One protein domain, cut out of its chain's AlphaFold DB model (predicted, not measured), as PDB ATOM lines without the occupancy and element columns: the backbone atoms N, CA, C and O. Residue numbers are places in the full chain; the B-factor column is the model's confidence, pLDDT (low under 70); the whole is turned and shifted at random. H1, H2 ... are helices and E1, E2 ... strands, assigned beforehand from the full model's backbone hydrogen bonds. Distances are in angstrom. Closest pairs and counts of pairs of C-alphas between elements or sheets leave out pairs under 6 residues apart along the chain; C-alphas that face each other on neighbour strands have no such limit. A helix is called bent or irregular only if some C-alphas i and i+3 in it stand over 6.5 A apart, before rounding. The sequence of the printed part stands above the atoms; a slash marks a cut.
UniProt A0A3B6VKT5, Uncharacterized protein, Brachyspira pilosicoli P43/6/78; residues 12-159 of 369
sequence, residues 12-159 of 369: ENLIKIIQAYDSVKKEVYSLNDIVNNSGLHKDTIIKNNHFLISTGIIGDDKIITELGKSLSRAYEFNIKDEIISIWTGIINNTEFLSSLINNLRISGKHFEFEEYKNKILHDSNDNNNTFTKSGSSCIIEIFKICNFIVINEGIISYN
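What this domain is: This is residues 12 to 159 of the 369 residues of an uncharacterized protein of Brachyspira pilosicoli P43/6/78 (UniProt A0A3B6VKT5). Two small lobes stand side by side, with H5 bridging between them: in the first, H2, H3 and H4 gather round H1; in the second, H7 crosses H8, H6 runs close by, and the small strand hairpin E1 E2 lies at the far end by H6, the first residues of H7 and the last part of H8. The helices mostly cross rather than run side by side, though H4 and H5 make a helical hairpin from the first lobe into the bridge. The printed part has 148 residues, with eight named helices, H1 to H8, followed by two named strands, E1 and E2, which form one antiparallel sheet in the order E1 - E2. The class is mostly helix. The whole is compact, with a radius of gyration of the C-alphas of 15.6 A and spans of 46 by 33 by 26 A.

Where its parts are: H1, residues 12 to 23, begins with C-alpha 12 at (29.803, -10.754, 57.239). H2 holds residues 31 to 38. H3, residues 42 to 54, measures 19.7 A from first to last C-alpha; it is only just irregular, with C-alphas 47 and 50 at 7.0 A. H4 holds residues 66 to 76. H5, residues 80 to 93, measures 20.1 A, and H6, residues 95 to 107, measures 17.8 A. H7 holds residues 113 to 124. H8, residues 130 to 145, is the longest helix at 23.0 A, from C-alpha 130 at (17.952, -0.693, 51.559) to C-alpha 145 at (40.007, -7.082, 51.392). The strands are E1, residues 149 to 152, and E2, residues 155 to 158, which ends with C-alpha 158 at (42.469, 3.005, 43.767).

How they stand to each other: H1 touches H2 at a steep tilt of 58 degrees, opposite ways, closest at the C-alphas of Ala 20 and Ser 38, 5.1 A. It touches H4 at a steep tilt of 61 degrees, opposite ways, closest at the C-alphas of Gln 19 and Ser 72, 5.0 A. H3 touches H2 with residues 42 to 45 alone, about perpendicular at 87 degrees; the closest C-alphas, of Val 35 and Lys 42, are 5.9 A apart. H4 and H5 form a helical hairpin, opposite ways at a shallow tilt of 32 degrees, only just short of steep, closest at the C-alphas of Ala 74 and Ile 83, 5.7 A. H5 and H6 only just touch, with 3 pairs of C-alphas within 8 A, and touch only at the corner; the closest C-alphas, of Asn 92 and Ser 98, are 5.2 A apart. H7 touches H8 with residues 117 to 121 alone, only just about perpendicular at 71 degrees, closest at the C-alphas of Lys 117 and Ser 136, 5.4 A. H6 is close to H7 but not clearly touching, with the closest C-alphas, of Leu 100 and Ile 120, 7.4 A apart. H8 is near H1, H3 and H6. E1 and E2 form an antiparallel hairpin, with N 150 and O 157 at 2.9 A and N 152 and O 155 at 3.0 A, within hydrogen-bond range. The closest C-alphas of H6 and E2, of Leu 104 and Tyr 158, are 5.8 A apart. Residues 111 to 112 make a short antiparallel pairing with residues 155 to 156 of E2. H2 and H7 are apart, for instance. Every O i to N i+4 pair is within hydrogen-bond range in H1, H2, H4, H5, H6, H7 and H8; in H3, 7 of 9 are.

The domain as a whole: The two C-alphas farthest apart, of Glu 27 and Glu 153, are 46.4 A apart. The printed part has no cut. The link from H3 to H4, 11 residues, is long; the link from H1 to H2 is short, and the others are tight. The mean pLDDT of the printed part is 88.1, and residues 26 to 27 and 106 to 109 are under 70.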
ATOM      1  N   GLU A  12      29.827  -9.671  56.241       95.12
ATOM      2  CA  GLU A  12      29.803 -10.754  57.239       95.12
ATOM      3  C   GLU A  12      28.655 -11.748  57.011       95.12
ATOM      4  O   GLU A  12      28.822 -12.960  57.132       95.12
ATOM      5  N   ASN A  13      27.476 -11.241  56.650       96.06
ATOM      6  CA  ASN A  13      26.326 -12.092  56.369       96.06
ATOM      7  C   ASN A  13      26.465 -12.794  55.015       96.06
ATOM      8  O   ASN A  13      25.980 -13.912  54.880       96.06
ATOM      9  N   LEU A  14      27.150 -12.189  54.039       97.25
ATOM     10  CA  LEU A  14      27.486 -12.867  52.788       97.25
ATOM     11  C   LEU A  14      28.366 -14.100  53.055       97.25
ATOM     12  O   LEU A  14      28.074 -15.166  52.522       97.25
ATOM     13  N   ILE A  15      29.374 -13.987  53.929       96.56
ATOM     14  CA  ILE A  15      30.227 -15.121  54.330       96.56
ATOM     15  C   ILE A  15      29.386 -16.249  54.935       96.56
ATOM     16  O   ILE A  15      29.503 -17.393  54.501       96.56
ATOM     17  N   LYS A  16      28.484 -15.925  55.873       96.44
ATOM     18  CA  LYS A  16      27.582 -16.919  56.486       96.44
ATOM     19  C   LYS A  16      26.724 -17.642  55.454       96.44
ATOM     20  O   LYS A  16      26.508 -18.841  55.579       96.44
ATOM     21  N   ILE A  17      26.233 -16.928  54.437       96.25
ATOM     22  CA  ILE A  17      25.466 -17.545  53.349       96.25
ATOM     23  C   ILE A  17      26.356 -18.523  52.572       96.25
ATOM     24  O   ILE A  17      25.944 -19.659  52.363       96.25
ATOM     25  N   ILE A  18      27.571 -18.118  52.186       96.12
ATOM     26  CA  ILE A  18      28.517 -18.969  51.440       96.12
ATOM     27  C   ILE A  18      28.849 -20.246  52.229       96.12
ATOM     28  O   ILE A  18      28.742 -21.344  51.688       96.12
ATOM     29  N   GLN A  19      29.176 -20.115  53.516       95.25
ATOM     30  CA  GLN A  19      29.474 -21.253  54.394       95.25
ATOM     31  C   GLN A  19      28.254 -22.160  54.603       95.25
ATOM     32  O   GLN A  19      28.373 -23.385  54.620       95.25
ATOM     33  N   ALA A  20      27.053 -21.581  54.693       94.38
ATOM     34  CA  ALA A  20      25.828 -22.364  54.778       94.38
ATOM     35  C   ALA A  20      25.587 -23.190  53.507       94.38
ATOM     36  O   ALA A  20      25.206 -24.350  53.621       94.38
ATOM     37  N   TYR A  21      25.869 -22.656  52.317       94.00
ATOM     38  CA  TYR A  21      25.798 -23.425  51.070       94.00
ATOM     39  C   TYR A  21      26.792 -24.604  51.032       94.00
ATOM     40  O   TYR A  21      26.449 -25.653  50.492       94.00
ATOM     41  N   ASP A  22      27.978 -24.467  51.633       92.81
ATOM     42  CA  ASP A  22      28.992 -25.539  51.722       92.81
ATOM     43  C   ASP A  22      28.599 -26.647  52.711       92.81
ATOM     44  O   ASP A  22      28.879 -27.825  52.503       92.81
ATOM     45  N   SER A  23      27.890 -26.272  53.778       88.00
ATOM     46  CA  SER A  23      27.463 -27.194  54.837       88.00
ATOM     47  C   SER A  23      26.313 -28.138  54.446       88.00
ATOM     48  O   SER A  23      26.055 -29.118  55.150       88.00
ATOM     49  N   VAL A  24      25.597 -27.862  53.349       85.88
ATOM     50  CA  VAL A  24      24.498 -28.715  52.868       85.88
ATOM     51  C   VAL A  24      25.050 -29.889  52.059       85.88
ATOM     52  O   VAL A  24      26.087 -29.799  51.402       85.88
ATOM     53  N   LYS A  25      24.354 -31.033  52.096       72.75
ATOM     54  CA  LYS A  25      24.730 -32.219  51.314       72.75
ATOM     55  C   LYS A  25      24.871 -31.855  49.829       72.75
ATOM     56  O   LYS A  25      23.929 -31.352  49.224       72.75
ATOM     57  N   LYS A  26      26.039 -32.179  49.260       64.69
ATOM     58  CA  LYS A  26      26.578 -31.710  47.964       64.69
ATOM     59  C   LYS A  26      25.682 -31.878  46.726       64.69
ATOM     60  O   LYS A  26      26.022 -31.329  45.688       64.69
ATOM     61  N   GLU A  27      24.596 -32.637  46.809       68.75
ATOM     62  CA  GLU A  27      23.828 -33.102  45.646       68.75
ATOM     63  C   GLU A  27      22.381 -32.589  45.613       68.75
ATOM     64  O   GLU A  27      21.684 -32.801  44.626       68.75
ATOM     65  N   VAL A  28      21.903 -31.915  46.670       73.31
ATOM     66  CA  VAL A  28      20.517 -31.425  46.729       73.31
ATOM     67  C   VAL A  28      20.461 -30.044  47.372       73.31
ATOM     68  O   VAL A  28      20.772 -29.876  48.549       73.31
ATOM     69  N   TYR A  29      19.984 -29.055  46.614       81.19
ATOM     70  CA  TYR A  29      19.633 -27.751  47.167       81.19
ATOM     71  C   TYR A  29      18.474 -27.880  48.167       81.19
ATOM     72  O   TYR A  29      17.354 -28.244  47.800       81.19
ATOM     73  N   SER A  30      18.724 -27.524  49.427       86.56
ATOM     74  CA  SER A  30      17.716 -27.485  50.489       86.56
ATOM     75  C   SER A  30      17.721 -26.123  51.169       86.56
ATOM     76  O   SER A  30      18.555 -25.820  52.020       86.56
ATOM     77  N   LEU A  31      16.760 -25.275  50.802       88.06
ATOM     78  CA  LEU A  31      16.647 -23.929  51.365       88.06
ATOM     79  C   LEU A  31      16.445 -23.938  52.887       88.06
ATOM     80  O   LEU A  31      16.941 -23.044  53.564       88.06
ATOM     81  N   ASN A  32      15.749 -24.940  53.427       89.44
ATOM     82  CA  ASN A  32      15.549 -25.060  54.870       89.44
ATOM     83  C   ASN A  32      16.866 -25.357  55.596       89.44
ATOM     84  O   ASN A  32      17.126 -24.761  56.637       89.44
ATOM     85  N   ASP A  33      17.722 -26.208  55.025       89.44
ATOM     86  CA  ASP A  33      19.026 -26.515  55.620       89.44
ATOM     87  C   ASP A  33      19.955 -25.297  55.563       89.44
ATOM     88  O   ASP A  33      20.622 -24.983  56.546       89.44
ATOM     89  N   ILE A  34      19.924 -24.529  54.467       91.00
ATOM     90  CA  ILE A  34      20.694 -23.278  54.349       91.00
ATOM     91  C   ILE A  34      20.209 -22.238  55.370       91.00
ATOM     92  O   ILE A  34      21.025 -21.556  55.992       91.00
ATOM     93  N   VAL A  35      18.893 -22.108  55.576       92.50
ATOM     94  CA  VAL A  35      18.312 -21.233  56.616       92.50
ATOM     95  C   VAL A  35      18.812 -21.643  58.001       92.50
ATOM     96  O   VAL A  35      19.310 -20.793  58.740       92.50
ATOM     97  N   ASN A  36      18.742 -22.934  58.324       91.12
ATOM     98  CA  ASN A  36      19.171 -23.459  59.618       91.12
ATOM     99  C   ASN A  36      20.672 -23.239  59.861       91.12
ATOM    100  O   ASN A  36      21.053 -22.787  60.937       91.12
ATOM    101  N   ASN A  37      21.511 -23.497  58.856       89.94
ATOM    102  CA  ASN A  37      22.968 -23.426  58.996       89.94
ATOM    103  C   ASN A  37      23.509 -21.988  58.945       89.94
ATOM    104  O   ASN A  37      24.510 -21.688  59.589       89.94
ATOM    105  N   SER A  38      22.853 -21.077  58.215       91.06
ATOM    106  CA  SER A  38      23.249 -19.657  58.177       91.06
ATOM    107  C   SER A  38      22.721 -18.843  59.360       91.06
ATOM    108  O   SER A  38      23.279 -17.789  59.676       91.06
ATOM    109  N   GLY A  39      21.615 -19.278  59.979       90.81
ATOM    110  CA  GLY A  39      20.875 -18.492  60.969       90.81
ATOM    111  C   GLY A  39      20.196 -17.244  60.384       90.81
ATOM    112  O   GLY A  39      19.859 -16.322  61.127       90.81
ATOM    113  N   LEU A  40      20.022 -17.176  59.059       93.12
ATOM    114  CA  LEU A  40      19.440 -16.031  58.355       93.12
ATOM    115  C   LEU A  40      18.029 -16.336  57.843       93.12
ATOM    116  O   LEU A  40      17.688 -17.467  57.507       93.12
ATOM    117  N   HIS A  41      17.205 -15.292  57.724       93.81
ATOM    118  CA  HIS A  41      15.853 -15.425  57.181       93.81
ATOM    119  C   HIS A  41      15.872 -15.904  55.720       93.81
ATOM    120  O   HIS A  41      16.688 -15.450  54.913       93.81
ATOM    121  N   LYS A  42      14.910 -16.761  55.357       93.62
ATOM    122  CA  LYS A  42      14.750 -17.347  54.016       93.62
ATOM    123  C   LYS A  42      14.833 -16.313  52.890       93.62
ATOM    124  O   LYS A  42      15.556 -16.511  51.915       93.62
ATOM    125  N   ASP A  43      14.128 -15.194  53.038       92.25
ATOM    126  CA  ASP A  43      14.096 -14.139  52.017       92.25
ATOM    127  C   ASP A  43      15.470 -13.507  51.785       92.25
ATOM    128  O   ASP A  43      15.793 -13.117  50.665       92.25
ATOM    129  N   THR A  44      16.290 -13.411  52.834       91.50
ATOM    130  CA  THR A  44      17.649 -12.875  52.747       91.50
ATOM    131  C   THR A  44      18.532 -13.786  51.902       91.50
ATOM    132  O   THR A  44      19.268 -13.292  51.052       91.50
ATOM    133  N   ILE A  45      18.422 -15.106  52.076       93.12
ATOM    134  CA  ILE A  45      19.163 -16.085  51.267       93.12
ATOM    135  C   ILE A  45      18.726 -15.988  49.805       93.12
ATOM    136  O   ILE A  45      19.561 -15.751  48.937       93.12
ATOM    137  N   ILE A  46      17.416 -16.068  49.535       93.00
ATOM    138  CA  ILE A  46      16.869 -16.033  48.167       93.00
ATOM    139  C   ILE A  46      17.336 -14.784  47.410       93.00
ATOM    140  O   ILE A  46      17.756 -14.889  46.258       93.00
ATOM    141  N   LYS A  47      17.300 -13.611  48.053       92.88
ATOM    142  CA  LYS A  47      17.710 -12.342  47.433       92.88
ATOM    143  C   LYS A  47      19.190 -12.301  47.039       92.88
ATOM    144  O   LYS A  47      19.533 -11.550  46.135       92.88
ATOM    145  N   ASN A  48      20.052 -13.094  47.679       95.12
ATOM    146  CA  ASN A  48      21.484 -13.152  47.365       95.12
ATOM    147  C   ASN A  48      21.841 -14.190  46.294       95.12
ATOM    148  O   ASN A  48      22.936 -14.122  45.742       95.12
ATOM    149  N   ASN A  49      20.944 -15.123  45.960       95.00
ATOM    150  CA  ASN A  49      21.255 -16.209  45.027       95.00
ATOM    151  C   ASN A  49      21.716 -15.702  43.659       95.00
ATOM    152  O   ASN A  49      22.672 -16.232  43.115       95.00
ATOM    153  N   HIS A  50      21.085 -14.653  43.125       94.06
ATOM    154  CA  HIS A  50      21.482 -14.096  41.829       94.06
ATOM    155  C   HIS A  50      22.924 -13.577  41.825       94.06
ATOM    156  O   HIS A  50      23.635 -13.800  40.853       94.06
ATOM    157  N   PHE A  51      23.359 -12.933  42.911       95.62
ATOM    158  CA  PHE A  51      24.742 -12.478  43.054       95.62
ATOM    159  C   PHE A  51      25.721 -13.656  43.182       95.62
ATOM    160  O   PHE A  51      26.794 -13.653  42.585       95.62
ATOM    161  N   LEU A  52      25.357 -14.693  43.944       96.62
ATOM    162  CA  LEU A  52      26.197 -15.886  44.107       96.62
ATOM    163  C   LEU A  52      26.336 -16.686  42.801       96.62
ATOM    164  O   LEU A  52      27.399 -17.240  42.541       96.62
ATOM    165  N   ILE A  53      25.281 -16.719  41.981       95.44
ATOM    166  CA  ILE A  53      25.295 -17.330  40.646       95.44
ATOM    167  C   ILE A  53      26.166 -16.504  39.698       95.44
ATOM    168  O   ILE A  53      27.060 -17.047  39.058       95.44
ATOM    169  N   SER A  54      25.973 -15.179  39.644       93.44
ATOM    170  CA  SER A  54      26.729 -14.308  38.730       93.44
ATOM    171  C   SER A  54      28.231 -14.255  39.031       93.44
ATOM    172  O   SER A  54      29.032 -13.951  38.150       93.44
ATOM    173  N   THR A  55      28.619 -14.571  40.267       95.19
ATOM    174  CA  THR A  55      30.018 -14.699  40.703       95.19
ATOM    175  C   THR A  55      30.563 -16.128  40.603       95.19
ATOM    176  O   THR A  55      31.741 -16.348  40.873       95.19
ATOM    177  N   GLY A  56      29.733 -17.107  40.224       94.12
ATOM    178  CA  GLY A  56      30.117 -18.515  40.094       94.12
ATOM    179  C   GLY A  56      30.372 -19.234  41.424       94.12
ATOM    180  O   GLY A  56      30.939 -20.327  41.430       94.12
ATOM    181  N   ILE A  57      29.974 -18.646  42.555       96.00
ATOM    182  CA  ILE A  57      30.092 -19.256  43.891       96.00
ATOM    183  C   ILE A  57      29.105 -20.423  44.033       96.00
ATOM    184  O   ILE A  57      29.425 -21.448  44.640       96.00
ATOM    185  N   ILE A  58      27.919 -20.283  43.445       95.31
ATOM    186  CA  ILE A  58      26.937 -21.362  43.291       95.31
ATOM    187  C   ILE A  58      26.560 -21.501  41.810       95.31
ATOM    188  O   ILE A  58      26.684 -20.539  41.053       95.31
ATOM    189  N   GLY A  59      26.121 -22.687  41.395       92.56
ATOM    190  CA  GLY A  59      25.588 -22.933  40.055       92.56
ATOM    191  C   GLY A  59      24.132 -22.482  39.900       92.56
ATOM    192  O   GLY A  59      23.474 -22.102  40.873       92.56
ATOM    193  N   ASP A  60      23.600 -22.568  38.678       92.00
ATOM    194  CA  ASP A  60      22.189 -22.261  38.375       92.00
ATOM    195  C   ASP A  60      21.202 -23.179  39.123       92.00
ATOM    196  O   ASP A  60      20.077 -22.793  39.454       92.00
ATOM    197  N   ASP A  61      21.655 -24.390  39.447       90.94
ATOM    198  CA  ASP A  61      20.988 -25.373  40.303       90.94
ATOM    199  C   ASP A  61      21.009 -25.004  41.799       90.94
ATOM    200  O   ASP A  61      20.391 -25.689  42.619       90.94
ATOM    201  N   LYS A  62      21.669 -23.893  42.155       92.75
ATOM    202  CA  LYS A  62      21.889 -23.393  43.520       92.75
ATOM    203  C   LYS A  62      22.710 -24.361  44.372       92.75
ATOM    204  O   LYS A  62      22.596 -24.353  45.599       92.75
ATOM    205  N   ILE A  63      23.540 -25.182  43.737       92.25
ATOM    206  CA  ILE A  63      24.521 -26.027  44.412       92.25
ATOM    207  C   ILE A  63      25.854 -25.279  44.458       92.25
ATOM    208  O   ILE A  63      26.222 -24.556  43.532       92.25
ATOM    209  N   ILE A  64      26.579 -25.412  45.568       94.31
ATOM    210  CA  ILE A  64      27.877 -24.758  45.731       94.31
ATOM    211  C   ILE A  64      28.921 -25.335  44.765       94.31
ATOM    212  O   ILE A  64      29.109 -26.553  44.674       94.31
ATOM    213  N   THR A  65      29.628 -24.456  44.056       94.88
ATOM    214  CA  THR A  65      30.689 -24.845  43.117       94.88
ATOM    215  C   THR A  65      31.992 -25.158  43.857       94.88
ATOM    216  O   THR A  65      32.151 -24.815  45.027       94.88
ATOM    217  N   GLU A  66      32.978 -25.768  43.192       93.00
ATOM    218  CA  GLU A  66      34.314 -25.953  43.791       93.00
ATOM    219  C   GLU A  66      34.986 -24.619  44.159       93.00
ATOM    220  O   GLU A  66      35.678 -24.533  45.177       93.00
ATOM    221  N   LEU A  67      34.722 -23.558  43.389       94.00
ATOM    222  CA  LEU A  67      35.158 -22.198  43.708       94.00
ATOM    223  C   LEU A  67      34.497 -21.708  45.005       94.00
ATOM    224  O   LEU A  67      35.192 -21.224  45.900       94.00
ATOM    225  N   GLY A  68      33.183 -21.898  45.150       95.31
ATOM    226  CA  GLY A  68      32.459 -21.553  46.373       95.31
ATOM    227  C   GLY A  68      32.923 -22.343  47.599       95.31
ATOM    228  O   GLY A  68      33.115 -21.754  48.662       95.31
ATOM    229  N   LYS A  69      33.180 -23.651  47.455       94.62
ATOM    230  CA  LYS A  69      33.718 -24.509  48.532       94.62
ATOM    231  C   LYS A  69      35.107 -24.057  48.968       94.62
ATOM    232  O   LYS A  69      35.392 -23.975  50.159       94.62
ATOM    233  N   SER A  70      35.973 -23.749  48.003       93.69
ATOM    234  CA  SER A  70      37.321 -23.244  48.285       93.69
ATOM    235  C   SER A  70      37.250 -21.928  49.060       93.69
ATOM    236  O   SER A  70      37.930 -21.771  50.070       93.69
ATOM    237  N   LEU A  71      36.351 -21.024  48.654       95.25
ATOM    238  CA  LEU A  71      36.134 -19.756  49.346       95.25
ATOM    239  C   LEU A  71      35.584 -19.957  50.768       95.25
ATOM    240  O   LEU A  71      36.055 -19.317  51.706       95.25
ATOM    241  N   SER A  72      34.615 -20.860  50.936       96.00
ATOM    242  CA  SER A  72      34.031 -21.232  52.232       96.00
ATOM    243  C   SER A  72      35.094 -21.729  53.219       96.00
ATOM    244  O   SER A  72      35.214 -21.191  54.323       96.00
ATOM    245  N   ARG A  73      35.931 -22.682  52.792       92.12
ATOM    246  CA  ARG A  73      37.033 -23.231  53.598       92.12
ATOM    247  C   ARG A  73      38.080 -22.181  53.942       92.12
ATOM    248  O   ARG A  73      38.532 -22.125  55.083       92.12
ATOM    249  N   ALA A  74      38.440 -21.325  52.986       92.31
ATOM    250  CA  ALA A  74      39.387 -20.244  53.229       92.31
ATOM    251  C   ALA A  74      38.882 -19.296  54.334       92.31
ATOM    252  O   ALA A  74      39.667 -18.870  55.184       92.31
ATOM    253  N   TYR A  75      37.571 -19.027  54.390       95.31
ATOM    254  CA  TYR A  75      36.959 -18.291  55.500       95.31
ATOM    255  C   TYR A  75      36.930 -19.073  56.813       95.31
ATOM    256  O   TYR A  75      37.227 -18.495  57.856       95.31
ATOM    257  N   GLU A  76      36.591 -20.362  56.780       92.56
ATOM    258  CA  GLU A  76      36.540 -21.219  57.972       92.56
ATOM    259  C   GLU A  76      37.903 -21.303  58.677       92.56
ATOM    260  O   GLU A  76      37.987 -21.158  59.896       92.56
ATOM    261  N   PHE A  77      38.983 -21.446  57.905       89.56
ATOM    262  CA  PHE A  77      40.355 -21.505  58.416       89.56
ATOM    263  C   PHE A  77      41.058 -20.140  58.486       89.56
ATOM    264  O   PHE A  77      42.217 -20.070  58.895       89.56
ATOM    265  N   ASN A  78      40.376 -19.050  58.116       85.94
ATOM    266  CA  ASN A  78      40.910 -17.682  58.107       85.94
ATOM    267  C   ASN A  78      42.225 -17.535  57.301       85.94
ATOM    268  O   ASN A  78      43.142 -16.804  57.692       85.94
ATOM    269  N   ILE A  79      42.323 -18.233  56.164       85.38
ATOM    270  CA  ILE A  79      43.491 -18.211  55.271       85.38
ATOM    271  C   ILE A  79      43.375 -16.995  54.346       85.38
ATOM    272  O   ILE A  79      42.838 -17.059  53.241       85.38
ATOM    273  N   LYS A  80      43.866 -15.846  54.821       81.75
ATOM    274  CA  LYS A  80      43.701 -14.543  54.150       81.75
ATOM    275  C   LYS A  80      44.194 -14.523  52.704       81.75
ATOM    276  O   LYS A  80      43.506 -13.973  51.848       81.75
ATOM    277  N   ASP A  81      45.344 -15.130  52.430       71.06
ATOM    278  CA  ASP A  81      45.937 -15.124  51.088       71.06
ATOM    279  C   ASP A  81      45.064 -15.885  50.075       71.06
ATOM    280  O   ASP A  81      44.892 -15.436  48.941       71.06
ATOM    281  N   GLU A  82      44.441 -16.990  50.497       75.88
ATOM    282  CA  GLU A  82      43.500 -17.751  49.666       75.88
ATOM    283  C   GLU A  82      42.200 -16.978  49.433       75.88
ATOM    284  O   GLU A  82      41.730 -16.908  48.297       75.88
ATOM    285  N   ILE A  83      41.654 -16.326  50.468       86.19
ATOM    286  CA  ILE A  83      40.470 -15.457  50.338       86.19
ATOM    287  C   ILE A  83      40.729 -14.375  49.280       86.19
ATOM    288  O   ILE A  83      39.908 -14.173  48.382       86.19
ATOM    289  N   ILE A  84      41.881 -13.702  49.366       82.81
ATOM    290  CA  ILE A  84      42.286 -12.648  48.425       82.81
ATOM    291  C   ILE A  84      42.429 -13.212  47.012       82.81
ATOM    292  O   ILE A  84      41.919 -12.618  46.059       82.81
ATOM    293  N   SER A  85      43.101 -14.356  46.863       80.75
ATOM    294  CA  SER A  85      43.325 -14.995  45.565       80.75
ATOM    295  C   SER A  85      42.010 -15.371  44.877       80.75
ATOM    296  O   SER A  85      41.792 -14.999  43.721       80.75
ATOM    297  N   ILE A  86      41.098 -16.027  45.600       84.88
ATOM    298  CA  ILE A  86      39.818 -16.489  45.053       84.88
ATOM    299  C   ILE A  86      38.938 -15.300  44.659       84.88
ATOM    300  O   ILE A  86      38.446 -15.256  43.531       84.88
ATOM    301  N   TRP A  87      38.780 -14.299  45.532       94.69
ATOM    302  CA  TRP A  87      38.001 -13.107  45.186       94.69
ATOM    303  C   TRP A  87      38.600 -12.321  44.030       94.69
ATOM    304  O   TRP A  87      37.853 -11.826  43.194       94.69
ATOM    305  N   THR A  88      39.926 -12.229  43.944       86.44
ATOM    306  CA  THR A  88      40.593 -11.596  42.801       86.44
ATOM    307  C   THR A  88      40.226 -12.307  41.500       86.44
ATOM    308  O   THR A  88      39.889 -11.647  40.519       86.44
ATOM    309  N   GLY A  89      40.221 -13.645  41.505       82.50
ATOM    310  CA  GLY A  89      39.743 -14.446  40.379       82.50
ATOM    311  C   GLY A  89      38.285 -14.148  40.022       82.50
ATOM    312  O   GLY A  89      37.988 -13.866  38.863       82.50
ATOM    313  N   ILE A  90      37.386 -14.137  41.014       93.00
ATOM    314  CA  ILE A  90      35.961 -13.810  40.822       93.00
ATOM    315  C   ILE A  90      35.802 -12.418  40.198       93.00
ATOM    316  O   ILE A  90      35.163 -12.274  39.163       93.00
ATOM    317  N   ILE A  91      36.422 -11.394  40.787       90.81
ATOM    318  CA  ILE A  91      36.306  -9.997  40.346       90.81
ATOM    319  C   ILE A  91      36.786  -9.830  38.906       90.81
ATOM    320  O   ILE A  91      36.125  -9.151  38.124       90.81
ATOM    321  N   ASN A  92      37.910 -10.453  38.550       86.12
ATOM    322  CA  ASN A  92      38.469 -10.359  37.204       86.12
ATOM    323  C   ASN A  92      37.593 -11.063  36.157       86.12
ATOM    324  O   ASN A  92      37.528 -10.597  35.021       86.12
ATOM    325  N   ASN A  93      36.909 -12.143  36.542       86.06
ATOM    326  CA  ASN A  93      36.036 -12.918  35.658       86.06
ATOM    327  C   ASN A  93      34.598 -12.377  35.593       86.06
ATOM    328  O   ASN A  93      33.850 -12.732  34.685       86.06
ATOM    329  N   THR A  94      34.194 -11.510  36.522       91.06
ATOM    330  CA  THR A  94      32.892 -10.839  36.494       91.06
ATOM    331  C   THR A  94      33.016  -9.468  35.822       91.06
ATOM    332  O   THR A  94      33.538  -8.526  36.418       91.06
ATOM    333  N   GLU A  95      32.473  -9.324  34.606       90.12
ATOM    334  CA  GLU A  95      32.570  -8.097  33.788       90.12
ATOM    335  C   GLU A  95      32.184  -6.828  34.565       90.12
ATOM    336  O   GLU A  95      32.922  -5.840  34.567       90.12
ATOM    337  N   PHE A  96      31.063  -6.876  35.289       92.62
ATOM    338  CA  PHE A  96      30.587  -5.754  36.098       92.62
ATOM    339  C   PHE A  96      31.589  -5.343  37.192       92.62
ATOM    340  O   PHE A  96      31.922  -4.163  37.318       92.62
ATOM    341  N   LEU A  97      32.104  -6.302  37.970       93.12
ATOM    342  CA  LEU A  97      33.033  -6.020  39.072       93.12
ATOM    343  C   LEU A  97      34.385  -5.522  38.547       93.12
ATOM    344  O   LEU A  97      34.910  -4.525  39.047       93.12
ATOM    345  N   SER A  98      34.905  -6.161  37.498       89.56
ATOM    346  CA  SER A  98      36.122  -5.734  36.804       89.56
ATOM    347  C   SER A  98      35.989  -4.304  36.258       89.56
ATOM    348  O   SER A  98      36.892  -3.480  36.422       89.56
ATOM    349  N   SER A  99      34.831  -3.953  35.688       88.69
ATOM    350  CA  SER A  99      34.536  -2.599  35.202       88.69
ATOM    351  C   SER A  99      34.589  -1.542  36.312       88.69
ATOM    352  O   SER A  99      35.207  -0.490  36.132       88.69
ATOM    353  N   LEU A 100      34.030  -1.819  37.498       90.06
ATOM    354  CA  LEU A 100      34.075  -0.890  38.638       90.06
ATOM    355  C   LEU A 100      35.511  -0.567  39.078       90.06
ATOM    356  O   LEU A 100      35.846   0.601  39.308       90.06
ATOM    357  N   ILE A 101      36.364  -1.591  39.146       86.88
ATOM    358  CA  ILE A 101      37.790  -1.466  39.472       86.88
ATOM    359  C   ILE A 101      38.533  -0.705  38.368       86.88
ATOM    360  O   ILE A 101      39.304   0.213  38.656       86.88
ATOM    361  N   ASN A 102      38.264  -1.021  37.101       81.19
ATOM    362  CA  ASN A 102      38.873  -0.339  35.959       81.19
ATOM    363  C   ASN A 102      38.496   1.144  35.889       81.19
ATOM    364  O   ASN A 102      39.352   1.979  35.597       81.19
ATOM    365  N   ASN A 103      37.255   1.495  36.220       80.56
ATOM    366  CA  ASN A 103      36.804   2.882  36.271       80.56
ATOM    367  C   ASN A 103      37.531   3.675  37.364       80.56
ATOM    368  O   ASN A 103      37.969   4.801  37.115       80.56
ATOM    369  N   LEU A 104      37.722   3.090  38.551       80.62
ATOM    370  CA  LEU A 104      38.548   3.698  39.599       80.62
ATOM    371  C   LEU A 104      40.006   3.869  39.145       80.62
ATOM    372  O   LEU A 104      40.600   4.925  39.356       80.62
ATOM    373  N   ARG A 105      40.561   2.857  38.469       74.00
ATOM    374  CA  ARG A 105      41.930   2.870  37.940       74.00
ATOM    375  C   ARG A 105      42.153   3.978  36.911       74.00
ATOM    376  O   ARG A 105      43.104   4.742  37.046       74.00
ATOM    377  N   ILE A 106      41.309   4.041  35.880       69.12
ATOM    378  CA  ILE A 106      41.465   4.961  34.739       69.12
ATOM    379  C   ILE A 106      41.184   6.396  35.166       69.12
ATOM    380  O   ILE A 106      41.910   7.309  34.784       69.12
ATOM    381  N   SER A 107      40.132   6.602  35.962       65.06
ATOM    382  CA  SER A 107      39.752   7.952  36.374       65.06
ATOM    383  C   SER A 107      40.767   8.578  37.329       65.06
ATOM    384  O   SER A 107      40.843   9.803  37.396       65.06
ATOM    385  N   GLY A 108      41.514   7.761  38.088       61.34
ATOM    386  CA  GLY A 108      42.401   8.236  39.151       61.34
ATOM    387  C   GLY A 108      41.670   9.045  40.227       61.34
ATOM    388  O   GLY A 108      42.320   9.730  41.014       61.34
ATOM    389  N   LYS A 109      40.331   9.006  40.235       65.06
ATOM    390  CA  LYS A 109      39.491   9.821  41.101       65.06
ATOM    391  C   LYS A 109      39.442   9.234  42.502       65.06
ATOM    392  O   LYS A 109      39.392   8.020  42.699       65.06
ATOM    393  N   HIS A 110      39.422  10.149  43.452       77.44
ATOM    394  CA  HIS A 110      39.104   9.884  44.839       77.44
ATOM    395  C   HIS A 110      37.597  10.044  45.008       77.44
ATOM    396  O   HIS A 110      37.039  11.026  44.523       77.44
ATOM    397  N   PHE A 111      36.954   9.075  45.650       81.50
ATOM    398  CA  PHE A 111      35.520   9.116  45.925       81.50
ATOM    399  C   PHE A 111      35.301   9.091  47.425       81.50
ATOM    400  O   PHE A 111      35.949   8.315  48.123       81.50
ATOM    401  N   GLU A 112      34.356   9.870  47.933       87.75
ATOM    402  CA  GLU A 112      33.857   9.612  49.284       87.75
ATOM    403  C   GLU A 112      33.126   8.260  49.319       87.75
ATOM    404  O   GLU A 112      32.540   7.821  48.325       87.75
ATOM    405  N   PHE A 113      33.145   7.582  50.468       85.19
ATOM    406  CA  PHE A 113      32.543   6.252  50.617       85.19
ATOM    407  C   PHE A 113      31.076   6.206  50.155       85.19
ATOM    408  O   PHE A 113      30.682   5.323  49.390       85.19
ATOM    409  N   GLU A 114      30.270   7.184  50.577       87.81
ATOM    410  CA  GLU A 114      28.853   7.276  50.206       87.81
ATOM    411  C   GLU A 114      28.654   7.583  48.717       87.81
ATOM    412  O   GLU A 114      27.749   7.032  48.084       87.81
ATOM    413  N   GLU A 115      29.519   8.413  48.135       87.88
ATOM    414  CA  GLU A 115      29.496   8.730  46.710       87.88
ATOM    415  C   GLU A 115      29.770   7.476  45.872       87.88
ATOM    416  O   GLU A 115      29.004   7.152  44.960       87.88
ATOM    417  N   TYR A 116      30.809   6.714  46.222       89.88
ATOM    418  CA  TYR A 116      31.149   5.493  45.497       89.88
ATOM    419  C   TYR A 116      30.080   4.408  45.666       89.88
ATOM    420  O   TYR A 116      29.732   3.721  44.706       89.88
ATOM    421  N   LYS A 117      29.484   4.297  46.858       90.69
ATOM    422  CA  LYS A 117      28.352   3.398  47.109       90.69
ATOM    423  C   LYS A 117      27.164   3.711  46.193       90.69
ATOM    424  O   LYS A 117      26.574   2.796  45.615       90.69
ATOM    425  N   ASN A 118      26.834   4.993  46.031       89.44
ATOM    426  CA  ASN A 118      25.779   5.446  45.122       89.44
ATOM    427  C   ASN A 118      26.152   5.223  43.652       89.44
ATOM    428  O   ASN A 118      25.289   4.852  42.856       89.44
ATOM    429  N   LYS A 119      27.433   5.373  43.300       89.50
ATOM    430  CA  LYS A 119      27.933   5.047  41.963       89.50
ATOM    431  C   LYS A 119      27.772   3.564  41.629       89.50
ATOM    432  O   LYS A 119      27.254   3.259  40.563       89.50
ATOM    433  N   ILE A 120      28.149   2.649  42.527       91.56
ATOM    434  CA  ILE A 120      27.958   1.199  42.322       91.56
ATOM    435  C   ILE A 120      26.475   0.877  42.105       91.56
ATOM    436  O   ILE A 120      26.137   0.100  41.216       91.56
ATOM    437  N   LEU A 121      25.584   1.494  42.892       90.88
ATOM    438  CA  LEU A 121      24.138   1.315  42.738       90.88
ATOM    439  C   LEU A 121      23.658   1.759  41.362       90.88
ATOM    440  O   LEU A 121      22.972   1.000  40.683       90.88
ATOM    441  N   HIS A 122      24.050   2.962  40.950       89.06
ATOM    442  CA  HIS A 122      23.710   3.499  39.643       89.06
ATOM    443  C   HIS A 122      24.239   2.604  38.511       89.06
ATOM    444  O   HIS A 122      23.481   2.222  37.627       89.06
ATOM    445  N   ASP A 123      25.513   2.212  38.568       89.44
ATOM    446  CA  ASP A 123      26.159   1.416  37.520       89.44
ATOM    447  C   ASP A 123      25.590  -0.016  37.437       89.44
ATOM    448  O   ASP A 123      25.590  -0.611  36.361       89.44
ATOM    449  N   SER A 124      25.085  -0.572  38.547       89.38
ATOM    450  CA  SER A 124      24.473  -1.914  38.581       89.38
ATOM    451  C   SER A 124      23.125  -2.008  37.858       89.38
ATOM    452  O   SER A 124      22.695  -3.106  37.502       89.38
ATOM    453  N   ASN A 125      22.446  -0.870  37.656       87.38
ATOM    454  CA  ASN A 125      21.043  -0.793  37.230       87.38
ATOM    455  C   ASN A 125      20.072  -1.633  38.089       87.38
ATOM    456  O   ASN A 125      18.988  -1.993  37.627       87.38
ATOM    457  N   ASP A 126      20.436  -1.966  39.332       85.38
ATOM    458  CA  ASP A 126      19.544  -2.656  40.264       85.38
ATOM    459  C   ASP A 126      18.613  -1.669  40.988       85.38
ATOM    460  O   ASP A 126      18.835  -0.456  41.035       85.38
ATOM    461  N   ASN A 127      17.542  -2.188  41.586       82.50
ATOM    462  CA  ASN A 127      16.549  -1.366  42.267       82.50
ATOM    463  C   ASN A 127      17.175  -0.645  43.467       82.50
ATOM    464  O   ASN A 127      17.715  -1.285  44.367       82.50
ATOM    465  N   ASN A 128      17.030   0.678  43.545       83.62
ATOM    466  CA  ASN A 128      17.526   1.454  44.680       83.62
ATOM    467  C   ASN A 128      16.660   1.209  45.930       83.62
ATOM    468  O   ASN A 128      15.588   1.790  46.089       83.62
ATOM    469  N   ASN A 129      17.112   0.321  46.814       85.75
ATOM    470  CA  ASN A 129      16.455  -0.012  48.072       85.75
ATOM    471  C   ASN A 129      17.504  -0.237  49.179       85.75
ATOM    472  O   ASN A 129      18.711  -0.154  48.963       85.75
ATOM    473  N   THR A 130      17.055  -0.482  50.409       80.38
ATOM    474  CA  THR A 130      17.952  -0.693  51.559       80.38
ATOM    475  C   THR A 130      18.856  -1.921  51.408       80.38
ATOM    476  O   THR A 130      19.989  -1.911  51.895       80.38
ATOM    477  N   PHE A 131      18.399  -2.957  50.698       85.19
ATOM    478  CA  PHE A 131      19.177  -4.169  50.442       85.19
ATOM    479  C   PHE A 131      20.312  -3.905  49.457       85.19
ATOM    480  O   PHE A 131      21.456  -4.233  49.753       85.19
ATOM    481  N   THR A 132      20.031  -3.244  48.333       85.75
ATOM    482  CA  THR A 132      21.057  -2.928  47.332       85.75
ATOM    483  C   THR A 132      22.088  -1.945  47.880       85.75
ATOM    484  O   THR A 132      23.275  -2.130  47.634       85.75
ATOM    485  N   LYS A 133      21.691  -0.987  48.735       88.19
ATOM    486  CA  LYS A 133      22.629  -0.132  49.497       88.19
ATOM    487  C   LYS A 133      23.570  -0.922  50.413       88.19
ATOM    488  O   LYS A 133      24.746  -0.578  50.554       88.19
ATOM    489  N   SER A 134      23.058  -1.971  51.052       89.12
ATOM    490  CA  SER A 134      23.890  -2.888  51.842       89.12
ATOM    491  C   SER A 134      24.835  -3.676  50.930       89.12
ATOM    492  O   SER A 134      26.006  -3.854  51.253       89.12
ATOM    493  N   GLY A 135      24.350  -4.051  49.747       90.81
ATOM    494  CA  GLY A 135      25.108  -4.723  48.702       90.81
ATOM    495  C   GLY A 135      26.285  -3.946  48.156       90.81
ATOM    496  O   GLY A 135      27.394  -4.462  48.101       90.81
ATOM    497  N   SER A 136      26.076  -2.687  47.785       92.75
ATOM    498  CA  SER A 136      27.159  -1.828  47.308       92.75
ATOM    499  C   SER A 136      28.235  -1.632  48.379       92.75
ATOM    500  O   SER A 136      29.419  -1.680  48.064       92.75
ATOM    501  N   SER A 137      27.844  -1.537  49.654       93.50
ATOM    502  CA  SER A 137      28.798  -1.536  50.776       93.50
ATOM    503  C   SER A 137      29.570  -2.860  50.877       93.50
ATOM    504  O   SER A 137      30.779  -2.859  51.086       93.50
ATOM    505  N   CYS A 138      28.896  -3.997  50.674       96.25
ATOM    506  CA  CYS A 138      29.531  -5.315  50.649       96.25
ATOM    507  C   CYS A 138      30.571  -5.443  49.524       96.25
ATOM    508  O   CYS A 138      31.649  -5.983  49.759       96.25
ATOM    509  N   ILE A 139      30.283  -4.929  48.324       96.38
ATOM    510  CA  ILE A 139      31.245  -4.912  47.210       96.38
ATOM    511  C   ILE A 139      32.489  -4.089  47.568       96.38
ATOM    512  O   ILE A 139      33.609  -4.526  47.306       96.38
ATOM    513  N   ILE A 140      32.313  -2.933  48.216       94.56
ATOM    514  CA  ILE A 140      33.435  -2.099  48.672       94.56
ATOM    515  C   ILE A 140      34.309  -2.861  49.681       94.56
ATOM    516  O   ILE A 140      35.533  -2.843  49.557       94.56
ATOM    517  N   GLU A 141      33.713  -3.572  50.643       95.00
ATOM    518  CA  GLU A 141      34.483  -4.393  51.590       95.00
ATOM    519  C   GLU A 141      35.244  -5.530  50.889       95.00
ATOM    520  O   GLU A 141      36.418  -5.746  51.187       95.00
ATOM    521  N   ILE A 142      34.639  -6.196  49.896       95.00
ATOM    522  CA  ILE A 142      35.329  -7.210  49.080       95.00
ATOM    523  C   ILE A 142      36.547  -6.595  48.371       95.00
ATOM    524  O   ILE A 142      37.650  -7.143  48.438       95.00
ATOM    525  N   PHE A 143      36.383  -5.434  47.730       93.00
ATOM    526  CA  PHE A 143      37.476  -4.744  47.039       93.00
ATOM    527  C   PHE A 143      38.600  -4.323  47.982       93.00
ATOM    528  O   PHE A 143      39.776  -4.415  47.625       93.00
ATOM    529  N   LYS A 144      38.250  -3.874  49.185       91.56
ATOM    530  CA  LYS A 144      39.206  -3.498  50.226       91.56
ATOM    531  C   LYS A 144      39.996  -4.704  50.725       91.56
ATOM    532  O   LYS A 144      41.206  -4.600  50.871       91.56
ATOM    533  N   ILE A 145      39.343  -5.845  50.947       90.06
ATOM    534  CA  ILE A 145      40.007  -7.082  51.392       90.06
ATOM    535  C   ILE A 145      40.974  -7.596  50.334       90.06
ATOM    536  O   ILE A 145      42.078  -8.010  50.667       90.06
ATOM    537  N   CYS A 146      40.596  -7.494  49.062       85.25
ATOM    538  CA  CYS A 146      41.465  -7.836  47.939       85.25
ATOM    539  C   CYS A 146      42.556  -6.790  47.664       85.25
ATOM    540  O   CYS A 146      43.243  -6.887  46.653       85.25
ATOM    541  N   ASN A 147      42.687  -5.762  48.507       82.19
ATOM    542  CA  ASN A 147      43.617  -4.652  48.331       82.19
ATOM    543  C   ASN A 147      43.470  -3.897  46.994       82.19
ATOM    544  O   ASN A 147      44.400  -3.194  46.612       82.19
ATOM    545  N   PHE A 148      42.329  -3.959  46.295       81.19
ATOM    546  CA  PHE A 148      42.092  -3.156  45.083       81.19
ATOM    547  C   PHE A 148      41.894  -1.670  45.393       81.19
ATOM    548  O   PHE A 148      42.186  -0.809  44.560       81.19
ATOM    549  N   ILE A 149      41.395  -1.367  46.590       87.56
ATOM    550  CA  ILE A 149      41.132  -0.006  47.055       87.56
ATOM    551  C   ILE A 149      41.731   0.220  48.440       87.56
ATOM    552  O   ILE A 149      41.852  -0.707  49.240       87.56
ATOM    553  N   VAL A 150      42.066   1.474  48.732       84.69
ATOM    554  CA  VAL A 150      42.451   1.940  50.068       84.69
ATOM    555  C   VAL A 150      41.443   2.988  50.518       84.69
ATOM    556  O   VAL A 150      41.090   3.877  49.739       84.69
ATOM    557  N   ILE A 151      40.992   2.876  51.768       84.50
ATOM    558  CA  ILE A 151      40.074   3.828  52.394       84.50
ATOM    559  C   ILE A 151      40.843   4.611  53.454       84.50
ATOM    560  O   ILE A 151      41.174   4.061  54.503       84.50
ATOM    561  N   ASN A 152      41.106   5.887  53.182       75.75
ATOM    562  CA  ASN A 152      41.756   6.809  54.114       75.75
ATOM    563  C   ASN A 152      40.779   7.938  54.428       75.75
ATOM    564  O   ASN A 152      40.296   8.587  53.509       75.75
ATOM    565  N   GLU A 153      40.456   8.150  55.707       76.44
ATOM    566  CA  GLU A 153      39.558   9.237  56.147       76.44
ATOM    567  C   GLU A 153      38.189   9.251  55.426       76.44
ATOM    568  O   GLU A 153      37.609  10.298  55.170       76.44
ATOM    569  N   GLY A 154      37.661   8.071  55.075       76.75
ATOM    570  CA  GLY A 154      36.392   7.940  54.341       76.75
ATOM    571  C   GLY A 154      36.502   8.151  52.827       76.75
ATOM    572  O   GLY A 154      35.509   7.986  52.117       76.75
ATOM    573  N   ILE A 155      37.701   8.441  52.322       82.31
ATOM    574  CA  ILE A 155      37.997   8.588  50.900       82.31
ATOM    575  C   ILE A 155      38.509   7.258  50.348       82.31
ATOM    576  O   ILE A 155      39.529   6.720  50.783       82.31
ATOM    577  N   ILE A 156      37.801   6.743  49.351       84.94
ATOM    578  CA  ILE A 156      38.158   5.577  48.558       84.94
ATOM    579  C   ILE A 156      39.093   6.018  47.437       84.94
ATOM    580  O   ILE A 156      38.800   6.918  46.649       84.94
ATOM    581  N   SER A 157      40.227   5.337  47.352       82.38
ATOM    582  CA  SER A 157      41.206   5.521  46.293       82.38
ATOM    583  C   SER A 157      41.614   4.179  45.714       82.38
ATOM    584  O   SER A 157      41.648   3.162  46.410       82.38
ATOM    585  N   TYR A 158      41.930   4.182  44.423       80.12
ATOM    586  CA  TYR A 158      42.469   3.005  43.767       80.12
ATOM    587  C   TYR A 158      43.844   2.641  44.345       80.12
ATOM    588  O   TYR A 158      44.748   3.485  44.365       80.12
ATOM    589  N   ASN A 159      44.043   1.389  44.760       77.00
ATOM    590  CA  ASN A 159      45.342   0.934  45.238       77.00
ATOM    591  C   ASN A 159      46.275   0.646  44.053       77.00
ATOM    592  O   ASN A 159      46.398  -0.484  43.578       77.00
TER     593      ASN A 159